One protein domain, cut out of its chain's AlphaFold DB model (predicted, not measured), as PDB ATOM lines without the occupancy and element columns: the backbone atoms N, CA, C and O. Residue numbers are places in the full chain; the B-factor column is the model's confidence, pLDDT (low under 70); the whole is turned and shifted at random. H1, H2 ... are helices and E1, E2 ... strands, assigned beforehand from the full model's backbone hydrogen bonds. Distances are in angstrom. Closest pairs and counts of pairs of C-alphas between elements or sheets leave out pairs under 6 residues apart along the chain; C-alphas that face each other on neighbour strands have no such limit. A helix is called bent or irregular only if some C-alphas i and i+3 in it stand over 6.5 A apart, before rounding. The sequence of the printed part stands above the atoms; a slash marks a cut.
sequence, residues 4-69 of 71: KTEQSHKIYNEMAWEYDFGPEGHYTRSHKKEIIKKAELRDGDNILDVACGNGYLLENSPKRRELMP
ATOM      1  N   LYS A   4     248.184 463.476 599.812       81.38
ATOM      2  CA  LYS A   4     248.261 462.525 598.688       81.38
ATOM      3  C   LYS A   4     249.695 462.296 598.210       81.38
ATOM      4  O   LYS A   4     250.018 461.188 597.813       81.38
ATOM      5  N   THR A   5     250.541 463.325 598.264       85.56
ATOM      6  CA  THR A   5     251.956 463.205 597.905       85.56
ATOM      7  C   THR A   5     252.651 462.277 598.895       85.56
ATOM      8  O   THR A   5     253.194 461.265 598.485       85.56
ATOM      9  N   GLU A   6     252.521 462.518 600.199       86.06
ATOM     10  CA  GLU A   6     253.112 461.648 601.233       86.06
ATOM     11  C   GLU A   6     252.640 460.191 601.129       86.06
ATOM     12  O   GLU A   6     253.443 459.264 601.245       86.06
ATOM     13  N   GLN A   7     251.350 459.979 600.849       86.56
ATOM     14  CA  GLN A   7     250.802 458.642 600.635       86.56
ATOM     15  C   GLN A   7     251.427 457.951 599.417       86.56
ATOM     16  O   GLN A   7     251.810 456.787 599.514       86.56
ATOM     17  N   SER A   8     251.557 458.656 598.290       85.69
ATOM     18  CA  SER A   8     252.222 458.116 597.106       85.69
ATOM     19  C   SER A   8     253.683 457.775 597.398       85.69
ATOM     20  O   SER A   8     254.079 456.643 597.141       85.69
ATOM     21  N   HIS A   9     254.461 458.682 598.005       85.94
ATOM     22  CA  HIS A   9     255.864 458.410 598.359       85.94
ATOM     23  C   HIS A   9     255.998 457.120 599.170       85.94
ATOM     24  O   HIS A   9     256.835 456.277 598.862       85.94
ATOM     25  N   LYS A  10     255.145 456.937 600.186       87.12
ATOM     26  CA  LYS A  10     255.175 455.736 601.022       87.12
ATOM     27  C   LYS A  10     254.931 454.463 600.206       87.12
ATOM     28  O   LYS A  10     255.724 453.534 600.298       87.12
ATOM     29  N   ILE A  11     253.877 454.441 599.388       88.25
ATOM     30  CA  ILE A  11     253.516 453.265 598.584       88.25
ATOM     31  C   ILE A  11     254.625 452.930 597.579       88.25
ATOM     32  O   ILE A  11     255.018 451.773 597.459       88.25
ATOM     33  N   TYR A  12     255.164 453.927 596.872       86.88
ATOM     34  CA  TYR A  12     256.230 453.687 595.898       86.88
ATOM     35  C   TYR A  12     257.535 453.232 596.550       86.88
ATOM     36  O   TYR A  12     258.191 452.350 596.001       86.88
ATOM     37  N   ASN A  13     257.881 453.754 597.729       86.12
ATOM     38  CA  ASN A  13     259.051 453.290 598.473       86.12
ATOM     39  C   ASN A  13     258.901 451.835 598.936       86.12
ATOM     40  O   ASN A  13     259.841 451.056 598.797       86.12
ATOM     41  N   GLU A  14     257.722 451.451 599.434       88.62
ATOM     42  CA  GLU A  14     257.431 450.062 599.818       88.62
ATOM     43  C   GLU A  14     257.530 449.117 598.609       88.62
ATOM     44  O   GLU A  14     258.191 448.083 598.683       88.62
ATOM     45  N   MET A  15     256.952 449.496 597.463       88.19
ATOM     46  CA  MET A  15     257.054 448.701 596.232       88.19
ATOM     47  C   MET A  15     258.493 448.593 595.714       88.19
ATOM     48  O   MET A  15     258.901 447.532 595.247       88.19
ATOM     49  N   ALA A  16     259.261 449.682 595.777       88.00
ATOM     50  CA  ALA A  16     260.640 449.715 595.307       88.00
ATOM     51  C   ALA A  16     261.551 448.781 596.114       88.00
ATOM     52  O   ALA A  16     262.418 448.131 595.533       88.00
ATOM     53  N   TRP A  17     261.341 448.697 597.431       86.50
ATOM     54  CA  TRP A  17     262.115 447.833 598.321       86.50
ATOM     55  C   TRP A  17     261.985 446.348 597.956       86.50
ATOM     56  O   TRP A  17     262.983 445.635 597.874       86.50
ATOM     57  N   GLU A  18     260.764 445.905 597.652       88.50
ATOM     58  CA  GLU A  18     260.464 444.504 597.332       88.50
ATOM     59  C   GLU A  18     260.663 444.153 595.846       88.50
ATOM     60  O   GLU A  18     260.648 442.980 595.470       88.50
ATOM     61  N   TYR A  19     260.865 445.156 594.982       88.56
ATOM     62  CA  TYR A  19     260.846 444.995 593.524       88.56
ATOM     63  C   TYR A  19     261.778 443.885 593.028       88.56
ATOM     64  O   TYR A  19     261.355 443.024 592.258       88.56
ATOM     65  N   ASP A  20     263.035 443.878 593.485       86.94
ATOM     66  CA  ASP A  20     264.058 442.936 593.014       86.94
ATOM     67  C   ASP A  20     263.849 441.489 593.506       86.94
ATOM     68  O   ASP A  20     264.442 440.563 592.941       86.94
ATOM     69  N   PHE A  21     262.989 441.289 594.511       89.62
ATOM     70  CA  PHE A  21     262.572 439.975 595.018       89.62
ATOM     71  C   PHE A  21     261.308 439.445 594.325       89.62
ATOM     72  O   PHE A  21     260.966 438.272 594.468       89.62
ATOM     73  N   GLY A  22     260.610 440.296 593.569       90.88
ATOM     74  CA  GLY A  22     259.429 439.920 592.803       90.88
ATOM     75  C   GLY A  22     259.753 439.309 591.431       90.88
ATOM     76  O   GLY A  22     260.877 439.422 590.931       90.88
ATOM     77  N   PRO A  23     258.747 438.714 590.757       92.81
ATOM     78  CA  PRO A  23     258.898 438.153 589.410       92.81
ATOM     79  C   PRO A  23     259.467 439.157 588.396       92.81
ATOM     80  O   PRO A  23     260.364 438.818 587.625       92.81
ATOM     81  N   GLU A  24     259.000 440.408 588.446       90.50
ATOM     82  CA  GLU A  24     259.459 441.489 587.564       90.50
ATOM     83  C   GLU A  24     260.916 441.882 587.830       90.50
ATOM     84  O   GLU A  24     261.708 442.056 586.900       90.50
ATOM     85  N   GLY A  25     261.315 441.965 589.100       90.38
ATOM     86  CA  GLY A  25     262.702 442.206 589.483       90.38
ATOM     87  C   GLY A  25     263.644 441.118 588.983       90.38
ATOM     88  O   GLY A  25     264.690 441.408 588.398       90.38
ATOM     89  N   HIS A  26     263.246 439.853 589.136       92.62
ATOM     90  CA  HIS A  26     264.001 438.716 588.617       92.62
ATOM     91  C   HIS A  26     264.108 438.731 587.088       92.62
ATOM     92  O   HIS A  26     265.205 438.549 586.552       92.62
ATOM     93  N   TYR A  27     263.005 439.007 586.390       94.25
ATOM     94  CA  TYR A  27     262.966 439.098 584.930       94.25
ATOM     95  C   TYR A  27     263.844 440.240 584.382       94.25
ATOM     96  O   TYR A  27     264.604 440.067 583.424       94.25
ATOM     97  N   THR A  28     263.798 441.416 585.010       91.38
ATOM     98  CA  THR A  28     264.537 442.602 584.546       91.38
ATOM     99  C   THR A  28     266.015 442.600 584.944       91.38
ATOM    100  O   THR A  28     266.802 443.372 584.393       91.38
ATOM    101  N   ARG A  29     266.449 441.713 585.847       90.00
ATOM    102  CA  ARG A  29     267.818 441.709 586.388       90.00
ATOM    103  C   ARG A  29     268.914 441.591 585.327       90.00
ATOM    104  O   ARG A  29     269.931 442.279 585.422       90.00
ATOM    105  N   SER A  30     268.739 440.718 584.336       91.25
ATOM    106  CA  SER A  30     269.692 440.565 583.225       91.25
ATOM    107  C   SER A  30     269.700 441.798 582.319       91.25
ATOM    108  O   SER A  30     270.766 442.278 581.943       91.25
ATOM    109  N   HIS A  31     268.526 442.370 582.053       91.62
ATOM    110  CA  HIS A  31     268.359 443.579 581.251       91.62
ATOM    111  C   HIS A  31     269.070 444.786 581.876       91.62
ATOM    112  O   HIS A  31     269.813 445.476 581.183       91.62
ATOM    113  N   LYS A  32     268.930 444.993 583.196       88.44
ATOM    114  CA  LYS A  32     269.636 446.056 583.938       88.44
ATOM    115  C   LYS A  32     271.160 445.972 583.739       88.44
ATOM    116  O   LYS A  32     271.808 446.985 583.489       88.44
ATOM    117  N   LYS A  33     271.734 444.762 583.780       87.81
ATOM    118  CA  LYS A  33     273.174 444.542 583.538       87.81
ATOM    119  C   LYS A  33     273.583 444.874 582.101       87.81
ATOM    120  O   LYS A  33     274.613 445.508 581.890       87.81
ATOM    121  N   GLU A  34     272.775 444.472 581.123       91.25
ATOM    122  CA  GLU A  34     273.042 444.767 579.712       91.25
ATOM    123  C   GLU A  34     272.943 446.264 579.394       91.25
ATOM    124  O   GLU A  34     273.729 446.763 578.591       91.25
ATOM    125  N   ILE A  35     272.046 447.003 580.057       89.81
ATOM    126  CA  ILE A  35     271.957 448.467 579.930       89.81
ATOM    127  C   ILE A  35     273.274 449.120 580.357       89.81
ATOM    128  O   ILE A  35     273.855 449.867 579.575       89.81
ATOM    129  N   ILE A  36     273.790 448.795 581.550       85.94
ATOM    130  CA  ILE A  36     275.063 449.352 582.041       85.94
ATOM    131  C   ILE A  36     276.219 449.039 581.089       85.94
ATOM    132  O   ILE A  36     277.045 449.907 580.811       85.94
ATOM    133  N   LYS A  37     276.260 447.817 580.552       86.56
ATOM    134  CA  LYS A  37     277.294 447.396 579.602       86.56
ATOM    135  C   LYS A  37     277.243 448.186 578.289       86.56
ATOM    136  O   LYS A  37     278.290 448.488 577.729       86.56
ATOM    137  N   LYS A  38     276.042 448.505 577.797       90.19
ATOM    138  CA  LYS A  38     275.831 449.230 576.533       90.19
ATOM    139  C   LYS A  38     275.884 450.747 576.665       90.19
ATOM    140  O   LYS A  38     276.078 451.417 575.661       90.19
ATOM    141  N   ALA A  39     275.712 451.290 577.867       86.44
ATOM    142  CA  ALA A  39     275.679 452.731 578.100       86.44
ATOM    143  C   ALA A  39     277.040 453.433 577.898       86.44
ATOM    144  O   ALA A  39     277.090 454.650 578.017       86.44
ATOM    145  N   GLU A  40     278.125 452.690 577.620       85.19
ATOM    146  CA  GLU A  40     279.482 453.207 577.335       85.19
ATOM    147  C   GLU A  40     279.945 454.331 578.281       85.19
ATOM    148  O   GLU A  40     280.640 455.268 577.887       85.19
ATOM    149  N   LEU A  41     279.560 454.227 579.556       85.12
ATOM    150  CA  LEU A  41     279.821 455.248 580.562       85.12
ATOM    151  C   LEU A  41     281.333 455.446 580.733       85.12
ATOM    152  O   LEU A  41     282.081 454.475 580.890       85.12
ATOM    153  N   ARG A  42     281.776 456.692 580.881       85.44
ATOM    154  CA  ARG A  42     283.167 457.095 581.149       85.44
ATOM    155  C   ARG A  42     283.310 457.692 582.544       85.44
ATOM    156  O   ARG A  42     282.319 457.905 583.244       85.44
ATOM    157  N   ASP A  43     284.544 457.863 582.995       81.38
ATOM    158  CA  ASP A  43     284.810 458.549 584.258       81.38
ATOM    159  C   ASP A  43     284.575 460.051 584.086       81.38
ATOM    160  O   ASP A  43     284.992 460.646 583.095       81.38
ATOM    161  N   GLY A  44     283.890 460.656 585.058       82.19
ATOM    162  CA  GLY A  44     283.484 462.061 585.004       82.19
ATOM    163  C   GLY A  44     282.115 462.312 584.363       82.19
ATOM    164  O   GLY A  44     281.629 463.438 584.449       82.19
ATOM    165  N   ASP A  45     281.468 461.290 583.795       86.06
ATOM    166  CA  ASP A  45     280.095 461.413 583.297       86.06
ATOM    167  C   ASP A  45     279.107 461.642 584.448       86.06
ATOM    168  O   ASP A  45     279.204 461.021 585.512       86.06
ATOM    169  N   ASN A  46     278.122 462.511 584.209       86.69
ATOM    170  CA  ASN A  46     276.989 462.708 585.109       86.69
ATOM    171  C   ASN A  46     275.830 461.817 584.662       86.69
ATOM    172  O   ASN A  46     275.404 461.882 583.510       86.69
ATOM    173  N   ILE A  47     275.316 460.998 585.579       87.00
ATOM    174  CA  ILE A  47     274.253 460.031 585.298       87.00
ATOM    175  C   ILE A  47     273.044 460.366 586.166       87.00
ATOM    176  O   ILE A  47     273.171 460.452 587.390       87.00
ATOM    177  N   LEU A  48     271.887 460.503 585.518       89.19
ATOM    178  CA  LEU A  48     270.583 460.645 586.156       89.19
ATOM    179  C   LEU A  48     269.779 459.356 585.957       89.19
ATOM    180  O   LEU A  48     269.453 458.997 584.825       89.19
ATOM    181  N   ASP A  49     269.450 458.679 587.055       88.31
ATOM    182  CA  ASP A  49     268.560 457.513 587.062       88.31
ATOM    183  C   ASP A  49     267.141 457.949 587.441       88.31
ATOM    184  O   ASP A  49     266.853 458.252 588.602       88.31
ATOM    185  N   VAL A  50     266.272 458.048 586.433       89.31
ATOM    186  CA  VAL A  50     264.868 458.446 586.593       89.31
ATOM    187  C   VAL A  50     264.038 457.212 586.900       89.31
ATOM    188  O   VAL A  50     264.162 456.209 586.203       89.31
ATOM    189  N   ALA A  51     263.141 457.313 587.885       85.75
ATOM    190  CA  ALA A  51     262.366 456.173 588.373       85.75
ATOM    191  C   ALA A  51     263.261 455.086 588.991       85.75
ATOM    192  O   ALA A  51     262.977 453.895 588.869       85.75
ATOM    193  N   CYS A  52     264.321 455.504 589.692       87.19
ATOM    194  CA  CYS A  52     265.380 454.615 590.175       87.19
ATOM    195  C   CYS A  52     264.904 453.523 591.149       87.19
ATOM    196  O   CYS A  52     265.643 452.576 591.416       87.19
ATOM    197  N   GLY A  53     263.693 453.639 591.709       86.69
ATOM    198  CA  GLY A  53     263.170 452.702 592.700       86.69
ATOM    199  C   GLY A  53     264.122 452.598 593.891       86.69
ATOM    200  O   GLY A  53     264.400 453.597 594.549       86.69
ATOM    201  N   ASN A  54     264.658 451.401 594.136       85.12
ATOM    202  CA  ASN A  54     265.643 451.132 595.189       85.12
ATOM    203  C   ASN A  54     267.086 451.550 594.826       85.12
ATOM    204  O   ASN A  54     267.994 451.369 595.630       85.12
ATOM    205  N   GLY A  55     267.318 452.095 593.629       85.50
ATOM    206  CA  GLY A  55     268.628 452.565 593.170       85.50
ATOM    207  C   GLY A  55     269.568 451.467 592.663       85.50
ATOM    208  O   GLY A  55     270.712 451.767 592.317       85.50
ATOM    209  N   TYR A  56     269.107 450.213 592.566       85.44
ATOM    210  CA  TYR A  56     269.938 449.042 592.251       85.44
ATOM    211  C   TYR A  56     270.751 449.178 590.953       85.44
ATOM    212  O   TYR A  56     271.873 448.672 590.863       85.44
ATOM    213  N   LEU A  57     270.204 449.865 589.941       85.50
ATOM    214  CA  LEU A  57     270.850 450.023 588.635       85.50
ATOM    215  C   LEU A  57     272.210 450.721 588.753       85.50
ATOM    216  O   LEU A  57     273.180 450.285 588.132       85.50
ATOM    217  N   LEU A  58     272.290 451.772 589.574       84.12
ATOM    218  CA  LEU A  58     273.515 452.539 589.789       84.12
ATOM    219  C   LEU A  58     274.222 452.215 591.112       84.12
ATOM    220  O   LEU A  58     275.349 452.671 591.304       84.12
ATOM    221  N   GLU A  59     273.618 451.426 592.010       76.12
ATOM    222  CA  GLU A  59     274.185 451.081 593.324       76.12
ATOM    223  C   GLU A  59     275.589 450.481 593.244       76.12
ATOM    224  O   GLU A  59     276.459 450.812 594.050       76.12
ATOM    225  N   ASN A  60     275.830 449.696 592.198       64.62
ATOM    226  CA  ASN A  60     277.088 449.001 591.954       64.62
ATOM    227  C   ASN A  60     278.052 449.779 591.036       64.62
ATOM    228  O   ASN A  60     279.044 449.219 590.570       64.62
ATOM    229  N   SER A  61     277.769 451.054 590.743       63.66
ATOM    230  CA  SER A  61     278.633 451.899 589.916       63.66
ATOM    231  C   SER A  61     279.619 452.703 590.780       63.66
ATOM    232  O   SER A  61     279.187 453.381 591.717       63.66
ATOM    233  N   PRO A  62     280.927 452.713 590.453       57.38
ATOM    234  CA  PRO A  62     281.923 453.548 591.132       57.38
ATOM    235  C   PRO A  62     281.827 455.046 590.770       57.38
ATOM    236  O   PRO A  62     282.645 455.843 591.226       57.38
ATOM    237  N   LYS A  63     280.858 455.449 589.935       69.38
ATOM    238  CA  LYS A  63     280.766 456.792 589.339       69.38
ATOM    239  C   LYS A  63     279.842 457.730 590.111       69.38
ATOM    240  O   LYS A  63     278.942 457.294 590.831       69.38
ATOM    241  N   ARG A  64     280.060 459.038 589.929       62.44
ATOM    242  CA  ARG A  64     279.196 460.094 590.476       62.44
ATOM    243  C   ARG A  64     277.791 459.941 589.882       62.44
ATOM    244  O   ARG A  64     277.648 459.789 588.672       62.44
ATOM    245  N   ARG A  65     276.768 459.939 590.735       69.69
ATOM    246  CA  ARG A  65     275.400 459.561 590.365       69.69
ATOM    247  C   ARG A  65     274.364 460.400 591.088       69.69
ATOM    248  O   ARG A  65     274.558 460.739 592.254       69.69
ATOM    249  N   GLU A  66     273.269 460.665 590.390       75.94
ATOM    250  CA  GLU A  66     272.064 461.277 590.930       75.94
ATOM    251  C   GLU A  66     270.891 460.305 590.757       75.94
ATOM    252  O   GLU A  66     270.661 459.761 589.674       75.94
ATOM    253  N   LEU A  67     270.192 460.037 591.859       74.75
ATOM    254  CA  LEU A  67     269.049 459.133 591.907       74.75
ATOM    255  C   LEU A  67     267.787 459.970 592.061       74.75
ATOM    256  O   LEU A  67     267.674 460.721 593.031       74.75
ATOM    257  N   MET A  68     266.842 459.825 591.133       73.88
ATOM    258  CA  MET A  68     265.554 460.498 591.223       73.88
ATOM    259  C   MET A  68     264.431 459.458 591.351       73.88
ATOM    260  O   MET A  68     264.006 458.875 590.342       73.88
ATOM    261  N   PRO A  69     263.949 459.188 592.583       71.12
ATOM    262  CA  PRO A  69     262.791 458.327 592.781       71.12
ATOM    263  C   PRO A  69     261.545 458.966 592.152       71.12
ATOM    264  O   PRO A  69     261.482 460.173 591.933       71.12
TER     265      PRO A  69
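This is residues 4 to 69 of the 71 residues of an uncharacterized protein of Anaerostipes sp. CAG:276 (UniProt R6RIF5). Two long helices, H1 and H2, meet near their ends in an open corner, and after H2 the chain folds back to a small ribbon of two parallel strands, E1 and E2, within the span of that corner. The short helix H3 lies between the ribbon and H2, while H1 stays apart from H3 and from both strands. The printed part has 66 residues, with three named helices and two named strands in the order H1, H2, E1, H3, E2; the sheet has the order E1, E2, and the class is mostly helix. The whole is only just loose, close to compact, with a radius of gyration of the C-alphas of 13.2 A, and only just flat, with spans of 39 by 26 by 14 A.

H1 is residues 4 to 21, 27.0 A from first to last C-alpha, and begins at C-alpha 4 (248.261, 462.525, 598.688). It is irregular: C-alphas 17 and 20 are 7.5 A apart. H2 is residues 23 to 38, 24.0 A long, beginning at C-alpha 23 (258.898, 438.153, 589.410). It is irregular too, with C-alphas 27 and 30 at 7.1 A, and has a kink of 33 degrees near residue 30. E1 is residues 47 to 50, 9.6 A; H3 is residues 56 to 59, 4.8 A; E2 is residues 65 to 68, 9.9 A, ending at C-alpha 68 (265.554, 460.498, 591.223).

H1, with residues 19 to 20 alone, and H2, with residues 25 to 29 alone, only just touch, with 3 pairs of C-alphas within 8 A, and only at the corner by their link. Their closest C-alphas are those of Tyr 19 and Gly 25, 5.2 A apart, and their lines are about perpendicular at 83 degrees. H2, with residues 32 to 36 alone, only just touches H3, also with 3 such pairs; the closest C-alphas are those of Lys 32 and Leu 57, at 6.3 A. E1, H3 and E2 form a strand-helix-strand unit, two parallel neighbour strands with a helix between them along the chain, and its crossover is right-handed. The directions of E1 and E2 differ by 16 degrees; N 66 and O 47, at 3.0 A, and N 49 and O 66, at 3.1 A, are within hydrogen-bond range. The closest C-alphas of E1 and H3, Asp 49 and Leu 58, are 7.5 A apart. H2 and E2 are apart. O i to N i+4 pairs are within range in 11 of 14 cases in H1 and 10 of 12 in H2; H3 is too short for such a pair.

The C-alphas farthest apart are those of Lys 4 and Asp 43, at 39.5 A. The printed part has no cut. The links H1 to H2, E1 to H3 and H3 to E2 are tight, and that from H2 to E1, eight residues, is short. The mean pLDDT of the printed part is 84.5; residues 60 to 65 are under 70.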